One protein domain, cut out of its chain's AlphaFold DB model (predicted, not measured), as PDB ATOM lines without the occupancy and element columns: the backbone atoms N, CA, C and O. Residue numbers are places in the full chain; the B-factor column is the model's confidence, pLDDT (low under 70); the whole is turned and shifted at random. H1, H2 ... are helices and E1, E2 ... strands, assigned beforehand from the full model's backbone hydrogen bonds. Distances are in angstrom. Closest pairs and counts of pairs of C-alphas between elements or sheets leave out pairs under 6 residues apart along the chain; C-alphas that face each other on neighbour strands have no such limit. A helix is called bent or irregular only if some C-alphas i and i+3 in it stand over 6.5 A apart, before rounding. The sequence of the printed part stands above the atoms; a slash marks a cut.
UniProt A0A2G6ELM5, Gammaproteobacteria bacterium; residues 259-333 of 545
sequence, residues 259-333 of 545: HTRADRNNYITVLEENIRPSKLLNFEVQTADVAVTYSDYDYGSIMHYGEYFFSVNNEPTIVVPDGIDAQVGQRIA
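What this domain is: This is residues 259 to 333 of the 545 residues of a protein of Gammaproteobacteria bacterium (UniProt A0A2G6ELM5). This is a rounded body of loops with little regular structure: two long unnamed stretches, residues 259 to 276 and 294 to 333, joined side by side by a short antiparallel pairing, with a short helix H1 and a small strand E1 between them along the chain. The printed part has 75 residues, of which the named elements hold only 10, class mixed. It is compact, radius of gyration of the C-alphas 12.3 A, spanning 34 by 29 by 24 A.

How they stand to each other: Residues 269 to 270 pair with residues 318 to 319, antiparallel. H1, residues 277 to 283, is irregular: C-alphas 278 and 281 are 7.5 A apart. Its backbone has 0 of 3 O i to N i+4 pairs within hydrogen-bond range and 2 of 4 O i to N i+3 pairs. A short link of 7 residues leads to E1, residues 291 to 293, which pairs with no named strand. H1 and E1 are apart.

Where its parts are: H1 runs 11.1 A from C-alpha 277 at (-15.544, -24.341, 4.220). E1 runs 6.5 A to C-alpha 293 at (-39.000, -36.503, 16.494).

The domain as a whole: The C-alphas farthest apart, of Tyr 294 and Asn 313, are 34.5 A apart. The printed part has no cut. Residues 288 to 292 are under 70 in pLDDT.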
ATOM      1  N   HIS A 259     -31.235 -34.566   6.121       96.38
ATOM      2  CA  HIS A 259     -29.816 -34.835   6.388       96.38
ATOM      3  C   HIS A 259     -29.287 -34.165   7.662       96.38
ATOM      4  O   HIS A 259     -28.118 -34.356   7.999       96.38
ATOM      5  N   THR A 260     -30.100 -33.384   8.380       93.56
ATOM      6  CA  THR A 260     -29.719 -32.702   9.626       93.56
ATOM      7  C   THR A 260     -30.460 -33.184  10.868       93.56
ATOM      8  O   THR A 260     -30.239 -32.631  11.944       93.56
ATOM      9  N   ARG A 261     -31.254 -34.261  10.780       92.00
ATOM     10  CA  ARG A 261     -31.828 -34.926  11.963       92.00
ATOM     11  C   ARG A 261     -30.757 -35.287  12.997       92.00
ATOM     12  O   ARG A 261     -29.646 -35.696  12.650       92.00
ATOM     13  N   ALA A 262     -31.132 -35.256  14.276       89.19
ATOM     14  CA  ALA A 262     -30.276 -35.680  15.388       89.19
ATOM     15  C   ALA A 262     -29.759 -37.132  15.255       89.19
ATOM     16  O   ALA A 262     -28.708 -37.469  15.803       89.19
ATOM     17  N   ASP A 263     -30.481 -37.993  14.530       91.38
ATOM     18  CA  ASP A 263     -30.143 -39.397  14.281       91.38
ATOM     19  C   ASP A 263     -29.478 -39.662  12.913       91.38
ATOM     20  O   ASP A 263     -29.069 -40.801  12.671       91.38
ATOM     21  N   ARG A 264     -29.271 -38.644  12.056       94.75
ATOM     22  CA  ARG A 264     -28.786 -38.802  10.665       94.75
ATOM     23  C   ARG A 264     -27.470 -39.572  10.530       94.75
ATOM     24  O   ARG A 264     -27.266 -40.279   9.549       94.75
ATOM     25  N   ASN A 265     -26.592 -39.501  11.533       94.88
ATOM     26  CA  ASN A 265     -25.309 -40.221  11.562       94.88
ATOM     27  C   ASN A 265     -25.452 -41.760  11.651       94.88
ATOM     28  O   ASN A 265     -24.452 -42.463  11.532       94.88
ATOM     29  N   ASN A 266     -26.660 -42.293  11.882       95.06
ATOM     30  CA  ASN A 266     -26.942 -43.731  11.774       95.06
ATOM     31  C   ASN A 266     -27.256 -44.166  10.329       95.06
ATOM     32  O   ASN A 266     -27.223 -45.360  10.037       95.06
ATOM     33  N   TYR A 267     -27.574 -43.209   9.451       96.25
ATOM     34  CA  TYR A 267     -28.147 -43.433   8.123       96.25
ATOM     35  C   TYR A 267     -27.259 -42.898   6.995       96.25
ATOM     36  O   TYR A 267     -27.186 -43.513   5.942       96.25
ATOM     37  N   ILE A 268     -26.529 -41.801   7.211       97.75
ATOM     38  CA  ILE A 268     -25.583 -41.229   6.243       97.75
ATOM     39  C   ILE A 268     -24.251 -40.847   6.895       97.75
ATOM     40  O   ILE A 268     -24.181 -40.492   8.072       97.75
ATOM     41  N   THR A 269     -23.181 -40.870   6.099       97.88
ATOM     42  CA  THR A 269     -21.882 -40.279   6.451       97.88
ATOM     43  C   THR A 269     -21.731 -38.926   5.760       97.88
ATOM     44  O   THR A 269     -21.958 -38.821   4.556       97.88
ATOM     45  N   VAL A 270     -21.318 -37.899   6.505       98.19
ATOM     46  CA  VAL A 270     -20.956 -36.584   5.953       98.19
ATOM     47  C   VAL A 270     -19.434 -36.486   5.842       98.19
ATOM     48  O   VAL A 270     -18.727 -36.779   6.805       98.19
ATOM     49  N   LEU A 271     -18.938 -36.078   4.672       98.06
ATOM     50  CA  LEU A 271     -17.511 -35.924   4.368       98.06
ATOM     51  C   LEU A 271     -17.127 -34.438   4.381       98.06
ATOM     52  O   LEU A 271     -17.155 -33.754   3.354       98.06
ATOM     53  N   GLU A 272     -16.794 -33.927   5.570       97.62
ATOM     54  CA  GLU A 272     -16.428 -32.520   5.805       97.62
ATOM     55  C   GLU A 272     -15.257 -32.042   4.934       97.62
ATOM     56  O   GLU A 272     -15.236 -30.884   4.520       97.62
ATOM     57  N   GLU A 273     -14.318 -32.924   4.577       97.94
ATOM     58  CA  GLU A 273     -13.192 -32.607   3.694       97.94
ATOM     59  C   GLU A 273     -13.603 -32.259   2.251       97.94
ATOM     60  O   GLU A 273     -12.842 -31.596   1.538       97.94
ATOM     61  N   ASN A 274     -14.800 -32.675   1.829       98.06
ATOM     62  CA  ASN A 274     -15.351 -32.405   0.501       98.06
ATOM     63  C   ASN A 274     -16.288 -31.183   0.494       98.06
ATOM     64  O   ASN A 274     -16.637 -30.691  -0.581       98.06
ATOM     65  N   ILE A 275     -16.687 -30.662   1.659       97.75
ATOM     66  CA  ILE A 275     -17.606 -29.522   1.784       97.75
ATOM     67  C   ILE A 275     -16.845 -28.193   1.628       97.75
ATOM     68  O   ILE A 275     -15.735 -28.010   2.131       97.75
ATOM     69  N   ARG A 276     -17.447 -27.210   0.943       95.50
ATOM     70  CA  ARG A 276     -16.934 -25.826   0.906       95.50
ATOM     71  C   ARG A 276     -16.843 -25.273   2.340       95.50
ATOM     72  O   ARG A 276     -17.872 -25.238   3.008       95.50
ATOM     73  N   PRO A 277     -15.695 -24.748   2.815       94.06
ATOM     74  CA  PRO A 277     -15.544 -24.341   4.220       94.06
ATOM     75  C   PRO A 277     -16.581 -23.331   4.743       94.06
ATOM     76  O   PRO A 277     -16.937 -23.376   5.914       94.06
ATOM     77  N   SER A 278     -17.117 -22.457   3.884       89.50
ATOM     78  CA  SER A 278     -18.196 -21.510   4.217       89.50
ATOM     79  C   SER A 278     -19.600 -22.136   4.308       89.50
ATOM     80  O   SER A 278     -20.566 -21.421   4.560       89.50
ATOM     81  N   LYS A 279     -19.729 -23.447   4.080       93.38
ATOM     82  CA  LYS A 279     -20.990 -24.206   4.041       93.38
ATOM     83  C   LYS A 279     -21.017 -25.404   4.993       93.38
ATOM     84  O   LYS A 279     -22.029 -26.088   5.039       93.38
ATOM     85  N   LEU A 280     -19.966 -25.635   5.789       93.69
ATOM     86  CA  LEU A 280     -19.931 -26.699   6.811       93.69
ATOM     87  C   LEU A 280     -21.133 -26.629   7.771       93.69
ATOM     88  O   LEU A 280     -21.720 -27.655   8.103       93.69
ATOM     89  N   LEU A 281     -21.561 -25.412   8.122       92.19
ATOM     90  CA  LEU A 281     -22.722 -25.157   8.977       92.19
ATOM     91  C   LEU A 281     -24.047 -25.702   8.400       92.19
ATOM     92  O   LEU A 281     -24.940 -26.054   9.164       92.19
ATOM     93  N   ASN A 282     -24.168 -25.867   7.076       94.31
ATOM     94  CA  ASN A 282     -25.348 -26.478   6.449       94.31
ATOM     95  C   ASN A 282     -25.479 -27.990   6.725       94.31
ATOM     96  O   ASN A 282     -26.482 -28.603   6.361       94.31
ATOM     97  N   PHE A 283     -24.467 -28.602   7.342       95.75
ATOM     98  CA  PHE A 283     -24.424 -30.026   7.669       95.75
ATOM     99  C   PHE A 283     -24.368 -30.268   9.185       95.75
ATOM    100  O   PHE A 283     -24.251 -31.419   9.613       95.75
ATOM    101  N   GLU A 284     -24.477 -29.220  10.007       91.44
ATOM    102  CA  GLU A 284     -24.645 -29.358  11.455       91.44
ATOM    103  C   GLU A 284     -26.027 -29.956  11.769       91.44
ATOM    104  O   GLU A 284     -27.020 -29.645  11.108       91.44
ATOM    105  N   VAL A 285     -26.078 -30.873  12.742       89.75
ATOM    106  CA  VAL A 285     -27.322 -31.560  13.123       89.75
ATOM    107  C   VAL A 285     -28.170 -30.683  14.036       89.75
ATOM    108  O   VAL A 285     -27.653 -30.068  14.969       89.75
ATOM    109  N   GLN A 286     -29.478 -30.678  13.800       80.56
ATOM    110  CA  GLN A 286     -30.448 -30.104  14.720       80.56
ATOM    111  C   GLN A 286     -30.620 -31.022  15.927       80.56
ATOM    112  O   GLN A 286     -30.676 -32.249  15.799       80.56
ATOM    113  N   THR A 287     -30.698 -30.431  17.114       71.56
ATOM    114  CA  THR A 287     -30.960 -31.164  18.352       71.56
ATOM    115  C   THR A 287     -32.467 -31.360  18.563       71.56
ATOM    116  O   THR A 287     -33.294 -30.658  17.980       71.56
ATOM    117  N   ALA A 288     -32.847 -32.345  19.382       63.88
ATOM    118  CA  ALA A 288     -34.250 -32.742  19.579       63.88
ATOM    119  C   ALA A 288     -35.111 -31.707  20.343       63.88
ATOM    120  O   ALA A 288     -36.319 -31.874  20.476       63.88
ATOM    121  N   ASP A 289     -34.492 -30.648  20.866       62.28
ATOM    122  CA  ASP A 289     -35.138 -29.450  21.407       62.28
ATOM    123  C   ASP A 289     -35.422 -28.374  20.336       62.28
ATOM    124  O   ASP A 289     -36.216 -27.466  20.584       62.28
ATOM    125  N   VAL A 290     -34.850 -28.505  19.131       63.44
ATOM    126  CA  VAL A 290     -35.147 -27.664  17.955       63.44
ATOM    127  C   VAL A 290     -36.191 -28.340  17.052       63.44
ATOM    128  O   VAL A 290     -37.226 -27.739  16.749       63.44
ATOM    129  N   ALA A 291     -35.968 -29.604  16.674       68.06
ATOM    130  CA  ALA A 291     -36.829 -30.372  15.764       68.06
ATOM    131  C   ALA A 291     -37.605 -31.501  16.485       68.06
ATOM    132  O   ALA A 291     -37.004 -32.252  17.258       68.06
ATOM    133  N   VAL A 292     -38.922 -31.652  16.225       69.19
ATOM    134  CA  VAL A 292     -39.709 -32.811  16.721       69.19
ATOM    135  C   VAL A 292     -39.182 -34.073  16.094       69.19
ATOM    136  O   VAL A 292     -38.796 -34.088  14.934       69.19
ATOM    137  N   THR A 293     -39.229 -35.131  16.896       70.31
ATOM    138  CA  THR A 293     -39.000 -36.503  16.494       70.31
ATOM    139  C   THR A 293     -40.266 -37.147  15.785       70.31
ATOM    140  O   THR A 293     -41.062 -37.677  16.551       70.31
ATOM    141  N   TYR A 294     -40.591 -37.098  14.471       76.50
ATOM    142  CA  TYR A 294     -41.802 -37.739  13.822       76.50
ATOM    143  C   TYR A 294     -41.715 -39.161  13.146       76.50
ATOM    144  O   TYR A 294     -42.140 -40.119  13.795       76.50
ATOM    145  N   SER A 295     -41.246 -39.297  11.879       83.81
ATOM    146  CA  SER A 295     -41.097 -40.503  10.979       83.81
ATOM    147  C   SER A 295     -39.699 -41.214  10.799       83.81
ATOM    148  O   SER A 295     -38.618 -40.669  11.045       83.81
ATOM    149  N   ASP A 296     -39.654 -42.452  10.278       90.81
ATOM    150  CA  ASP A 296     -38.367 -43.132   9.965       90.81
ATOM    151  C   ASP A 296     -37.447 -42.308   9.017       90.81
ATOM    152  O   ASP A 296     -37.874 -41.331   8.409       90.81
ATOM    153  N   TYR A 297     -36.144 -42.630   8.944       94.00
ATOM    154  CA  TYR A 297     -35.194 -41.848   8.126       94.00
ATOM    155  C   TYR A 297     -35.418 -42.056   6.628       94.00
ATOM    156  O   TYR A 297     -35.229 -43.163   6.114       94.00
ATOM    157  N   ASP A 298     -35.745 -40.975   5.925       96.06
ATOM    158  CA  ASP A 298     -36.163 -41.013   4.531       96.06
ATOM    159  C   ASP A 298     -35.110 -40.437   3.579       96.06
ATOM    160  O   ASP A 298     -35.090 -39.256   3.232       96.06
ATOM    161  N   TYR A 299     -34.265 -41.320   3.053       96.81
ATOM    162  CA  TYR A 299     -33.339 -40.990   1.968       96.81
ATOM    163  C   TYR A 299     -34.032 -40.352   0.748       96.81
ATOM    164  O   TYR A 299     -33.407 -39.559   0.047       96.81
ATOM    165  N   GLY A 300     -35.297 -40.698   0.482       95.94
ATOM    166  CA  GLY A 300     -36.084 -40.207  -0.647       95.94
ATOM    167  C   GLY A 300     -36.768 -38.856  -0.417       95.94
ATOM    168  O   GLY A 300     -37.340 -38.327  -1.372       95.94
ATOM    169  N   SER A 301     -36.695 -38.289   0.790       97.62
ATOM    170  CA  SER A 301     -37.389 -37.054   1.170       97.62
ATOM    171  C   SER A 301     -37.056 -35.896   0.229       97.62
ATOM    172  O   SER A 301     -35.888 -35.664  -0.115       97.62
ATOM    173  N   ILE A 302     -38.071 -35.107  -0.141       97.56
ATOM    174  CA  ILE A 302     -37.872 -33.849  -0.873       97.56
ATOM    175  C   ILE A 302     -36.994 -32.882  -0.064       97.56
ATOM    176  O   ILE A 302     -36.285 -32.065  -0.646       97.56
ATOM    177  N   MET A 303     -36.984 -33.003   1.268       97.62
ATOM    178  CA  MET A 303     -36.193 -32.193   2.196       97.62
ATOM    179  C   MET A 303     -34.746 -32.686   2.360       97.62
ATOM    180  O   MET A 303     -33.957 -32.030   3.041       97.62
ATOM    181  N   HIS A 304     -34.347 -33.808   1.754       97.69
ATOM    182  CA  HIS A 304     -32.964 -34.292   1.817       97.69
ATOM    183  C   HIS A 304     -32.051 -33.521   0.837       97.69
ATOM    184  O   HIS A 304     -32.446 -33.179  -0.281       97.69
ATOM    185  N   TYR A 305     -30.794 -33.269   1.222       97.56
ATOM    186  CA  TYR A 305     -29.731 -32.812   0.310       97.56
ATOM    187  C   TYR A 305     -29.217 -33.929  -0.611       97.56
ATOM    188  O   TYR A 305     -29.154 -35.091  -0.212       97.56
ATOM    189  N   GLY A 306     -28.760 -33.577  -1.816       95.88
ATOM    190  CA  GLY A 306     -28.092 -34.517  -2.722       95.88
ATOM    191  C   GLY A 306     -26.625 -34.778  -2.372       95.88
ATOM    192  O   GLY A 306     -25.950 -33.926  -1.798       95.88
ATOM    193  N   GLU A 307     -26.109 -35.935  -2.800       95.81
ATOM    194  CA  GLU A 307     -24.751 -36.443  -2.506       95.81
ATOM    195  C   GLU A 307     -23.619 -35.421  -2.695       95.81
ATOM    196  O   GLU A 307     -22.627 -35.471  -1.980       95.81
ATOM    197  N   TYR A 308     -23.743 -34.507  -3.665       95.56
ATOM    198  CA  TYR A 308     -22.700 -33.549  -4.066       95.56
ATOM    199  C   TYR A 308     -22.981 -32.105  -3.612       95.56
ATOM    200  O   TYR A 308     -22.287 -31.176  -4.042       95.56
ATOM    201  N   PHE A 309     -24.015 -31.877  -2.795       95.25
ATOM    202  CA  PHE A 309     -24.439 -30.530  -2.407       95.25
ATOM    203  C   PHE A 309     -23.313 -29.810  -1.652       95.25
ATOM    204  O   PHE A 309     -22.634 -30.385  -0.803       95.25
ATOM    205  N   PHE A 310     -23.069 -28.548  -2.014       95.38
ATOM    206  CA  PHE A 310     -21.967 -27.714  -1.507       95.38
ATOM    207  C   PHE A 310     -20.550 -28.318  -1.611       95.38
ATOM    208  O   PHE A 310     -19.640 -27.855  -0.921       95.38
ATOM    209  N   SER A 311     -20.325 -29.281  -2.516       96.19
ATOM    210  CA  SER A 311     -18.996 -29.853  -2.772       96.19
ATOM    211  C   SER A 311     -17.982 -28.800  -3.255       96.19
ATOM    212  O   SER A 311     -18.312 -27.877  -4.018       96.19
ATOM    213  N   VAL A 312     -16.732 -28.931  -2.802       96.50
ATOM    214  CA  VAL A 312     -15.581 -28.084  -3.171       96.50
ATOM    215  C   VAL A 312     -14.718 -28.700  -4.279       96.50
ATOM    216  O   VAL A 312     -13.994 -27.986  -4.971       96.50
ATOM    217  N   ASN A 313     -14.798 -30.020  -4.465       95.94
ATOM    218  CA  ASN A 313     -13.942 -30.815  -5.353       95.94
ATOM    219  C   ASN A 313     -14.720 -31.670  -6.375       95.94
ATOM    220  O   ASN A 313     -14.099 -32.214  -7.287       95.94
ATOM    221  N   ASN A 314     -16.056 -31.691  -6.300       93.12
ATOM    222  CA  ASN A 314     -16.991 -32.556  -7.043       93.12
ATOM    223  C   ASN A 314     -17.038 -34.022  -6.569       93.12
ATOM    224  O   ASN A 314     -17.705 -34.833  -7.213       93.12
ATOM    225  N   GLU A 315     -16.397 -34.345  -5.443       96.44
ATOM    226  CA  GLU A 315     -16.610 -35.600  -4.713       96.44
ATOM    227  C   GLU A 315     -17.839 -35.474  -3.784       96.44
ATOM    228  O   GLU A 315     -18.254 -34.341  -3.484       96.44
ATOM    229  N   PRO A 316     -18.440 -36.590  -3.325       96.06
ATOM    230  CA  PRO A 316     -19.615 -36.558  -2.455       96.06
ATOM    231  C   PRO A 316     -19.346 -35.888  -1.101       96.06
ATOM    232  O   PRO A 316     -18.338 -36.153  -0.449       96.06
ATOM    233  N   THR A 317     -20.275 -35.051  -0.653       98.06
ATOM    234  CA  THR A 317     -20.350 -34.478   0.698       98.06
ATOM    235  C   THR A 317     -21.248 -35.301   1.621       98.06
ATOM    236  O   THR A 317     -21.035 -35.295   2.833       98.06
ATOM    237  N   ILE A 318     -22.202 -36.052   1.059       97.88
ATOM    238  CA  ILE A 318     -23.049 -37.032   1.750       97.88
ATOM    239  C   ILE A 318     -22.872 -38.399   1.077       97.88
ATOM    240  O   ILE A 318     -22.884 -38.492  -0.148       97.88
ATOM    241  N   VAL A 319     -22.735 -39.455   1.883       97.06
ATOM    242  CA  VAL A 319     -22.613 -40.851   1.438       97.06
ATOM    243  C   VAL A 319     -23.644 -41.729   2.151       97.06
ATOM    244  O   VAL A 319     -23.693 -41.767   3.382       97.06
ATOM    245  N   VAL A 320     -24.433 -42.461   1.361       96.00
ATOM    246  CA  VAL A 320     -25.338 -43.531   1.817       96.00
ATOM    247  C   VAL A 320     -24.526 -44.829   2.033       96.00
ATOM    248  O   VAL A 320     -23.644 -45.119   1.223       96.00
ATOM    249  N   PRO A 321     -24.760 -45.613   3.106       94.00
ATOM    250  CA  PRO A 321     -24.009 -46.834   3.401       94.00
ATOM    251  C   PRO A 321     -24.100 -47.929   2.328       94.00
ATOM    252  O   PRO A 321     -25.175 -48.217   1.798       94.00
ATOM    253  N   ASP A 322     -22.975 -48.617   2.096       89.25
ATOM    254  CA  ASP A 322     -22.878 -49.777   1.200       89.25
ATOM    255  C   ASP A 322     -23.976 -50.819   1.483       89.25
ATOM    256  O   ASP A 322     -24.040 -51.408   2.566       89.25
ATOM    257  N   GLY A 323     -24.804 -51.101   0.474       86.62
ATOM    258  CA  GLY A 323     -25.882 -52.095   0.546       86.62
ATOM    259  C   GLY A 323     -27.280 -51.529   0.815       86.62
ATOM    260  O   GLY A 323     -28.236 -52.302   0.786       86.62
ATOM    261  N   ILE A 324     -27.417 -50.215   1.017       88.12
ATOM    262  CA  ILE A 324     -28.704 -49.511   0.939       88.12
ATOM    263  C   ILE A 324     -28.894 -49.003  -0.498       88.12
ATOM    264  O   ILE A 324     -28.113 -48.189  -0.981       88.12
ATOM    265  N   ASP A 325     -29.926 -49.495  -1.187       86.81
ATOM    266  CA  ASP A 325     -30.287 -49.075  -2.550       86.81
ATOM    267  C   ASP A 325     -31.271 -47.893  -2.482       86.81
ATOM    268  O   ASP A 325     -32.483 -48.060  -2.620       86.81
ATOM    269  N   ALA A 326     -30.748 -46.708  -2.155       88.12
ATOM    270  CA  ALA A 326     -31.520 -45.472  -2.022       88.12
ATOM    271  C   ALA A 326     -30.746 -44.268  -2.578       88.12
ATOM    272  O   ALA A 326     -29.528 -44.180  -2.426       88.12
ATOM    273  N   GLN A 327     -31.458 -43.320  -3.197       88.38
ATOM    274  CA  GLN A 327     -30.881 -42.097  -3.760       88.38
ATOM    275  C   GLN A 327     -31.361 -40.865  -2.987       88.38
ATOM    276  O   GLN A 327     -32.563 -40.649  -2.863       88.38
ATOM    277  N   VAL A 328     -30.415 -40.028  -2.553       95.25
ATOM    278  CA  VAL A 328     -30.683 -38.794  -1.799       95.25
ATOM    279  C   VAL A 328     -30.754 -37.541  -2.676       95.25
ATOM    280  O   VAL A 328     -30.066 -37.433  -3.695       95.25
ATOM    281  N   GLY A 329     -31.556 -36.562  -2.247       95.56
ATOM    282  CA  GLY A 329     -31.643 -35.236  -2.873       95.56
ATOM    283  C   GLY A 329     -32.410 -35.186  -4.186       95.56
ATOM    284  O   GLY A 329     -32.006 -34.483  -5.111       95.56
ATOM    285  N   GLN A 330     -33.498 -35.945  -4.287       94.62
ATOM    286  CA  GLN A 330     -34.443 -35.817  -5.393       94.62
ATOM    287  C   GLN A 330     -35.191 -34.467  -5.342       94.62
ATOM    288  O   GLN A 330     -35.315 -33.850  -4.283       94.62
ATOM    289  N   ARG A 331     -35.650 -33.991  -6.507       94.75
ATOM    290  CA  ARG A 331     -36.453 -32.765  -6.684       94.75
ATOM    291  C   ARG A 331     -37.614 -33.012  -7.652       94.75
ATOM    292  O   ARG A 331     -37.746 -32.346  -8.678       94.75
ATOM    293  N   ILE A 332     -38.411 -34.035  -7.354       95.12
ATOM    294  CA  ILE A 332     -39.499 -34.538  -8.203       95.12
ATOM    295  C   ILE A 332     -40.856 -34.346  -7.516       95.12
ATOM    296  O   ILE A 332     -41.742 -33.728  -8.100       95.12
ATOM    297  N   ALA A 333     -41.012 -34.876  -6.301       97.00
ATOM    298  CA  ALA A 333     -42.268 -34.922  -5.551       97.00
ATOM    299  C   ALA A 333     -41.991 -35.145  -4.053       97.00
ATOM    300  O   ALA A 333     -40.870 -35.481  -3.683       97.00
TER     301      ALA A 333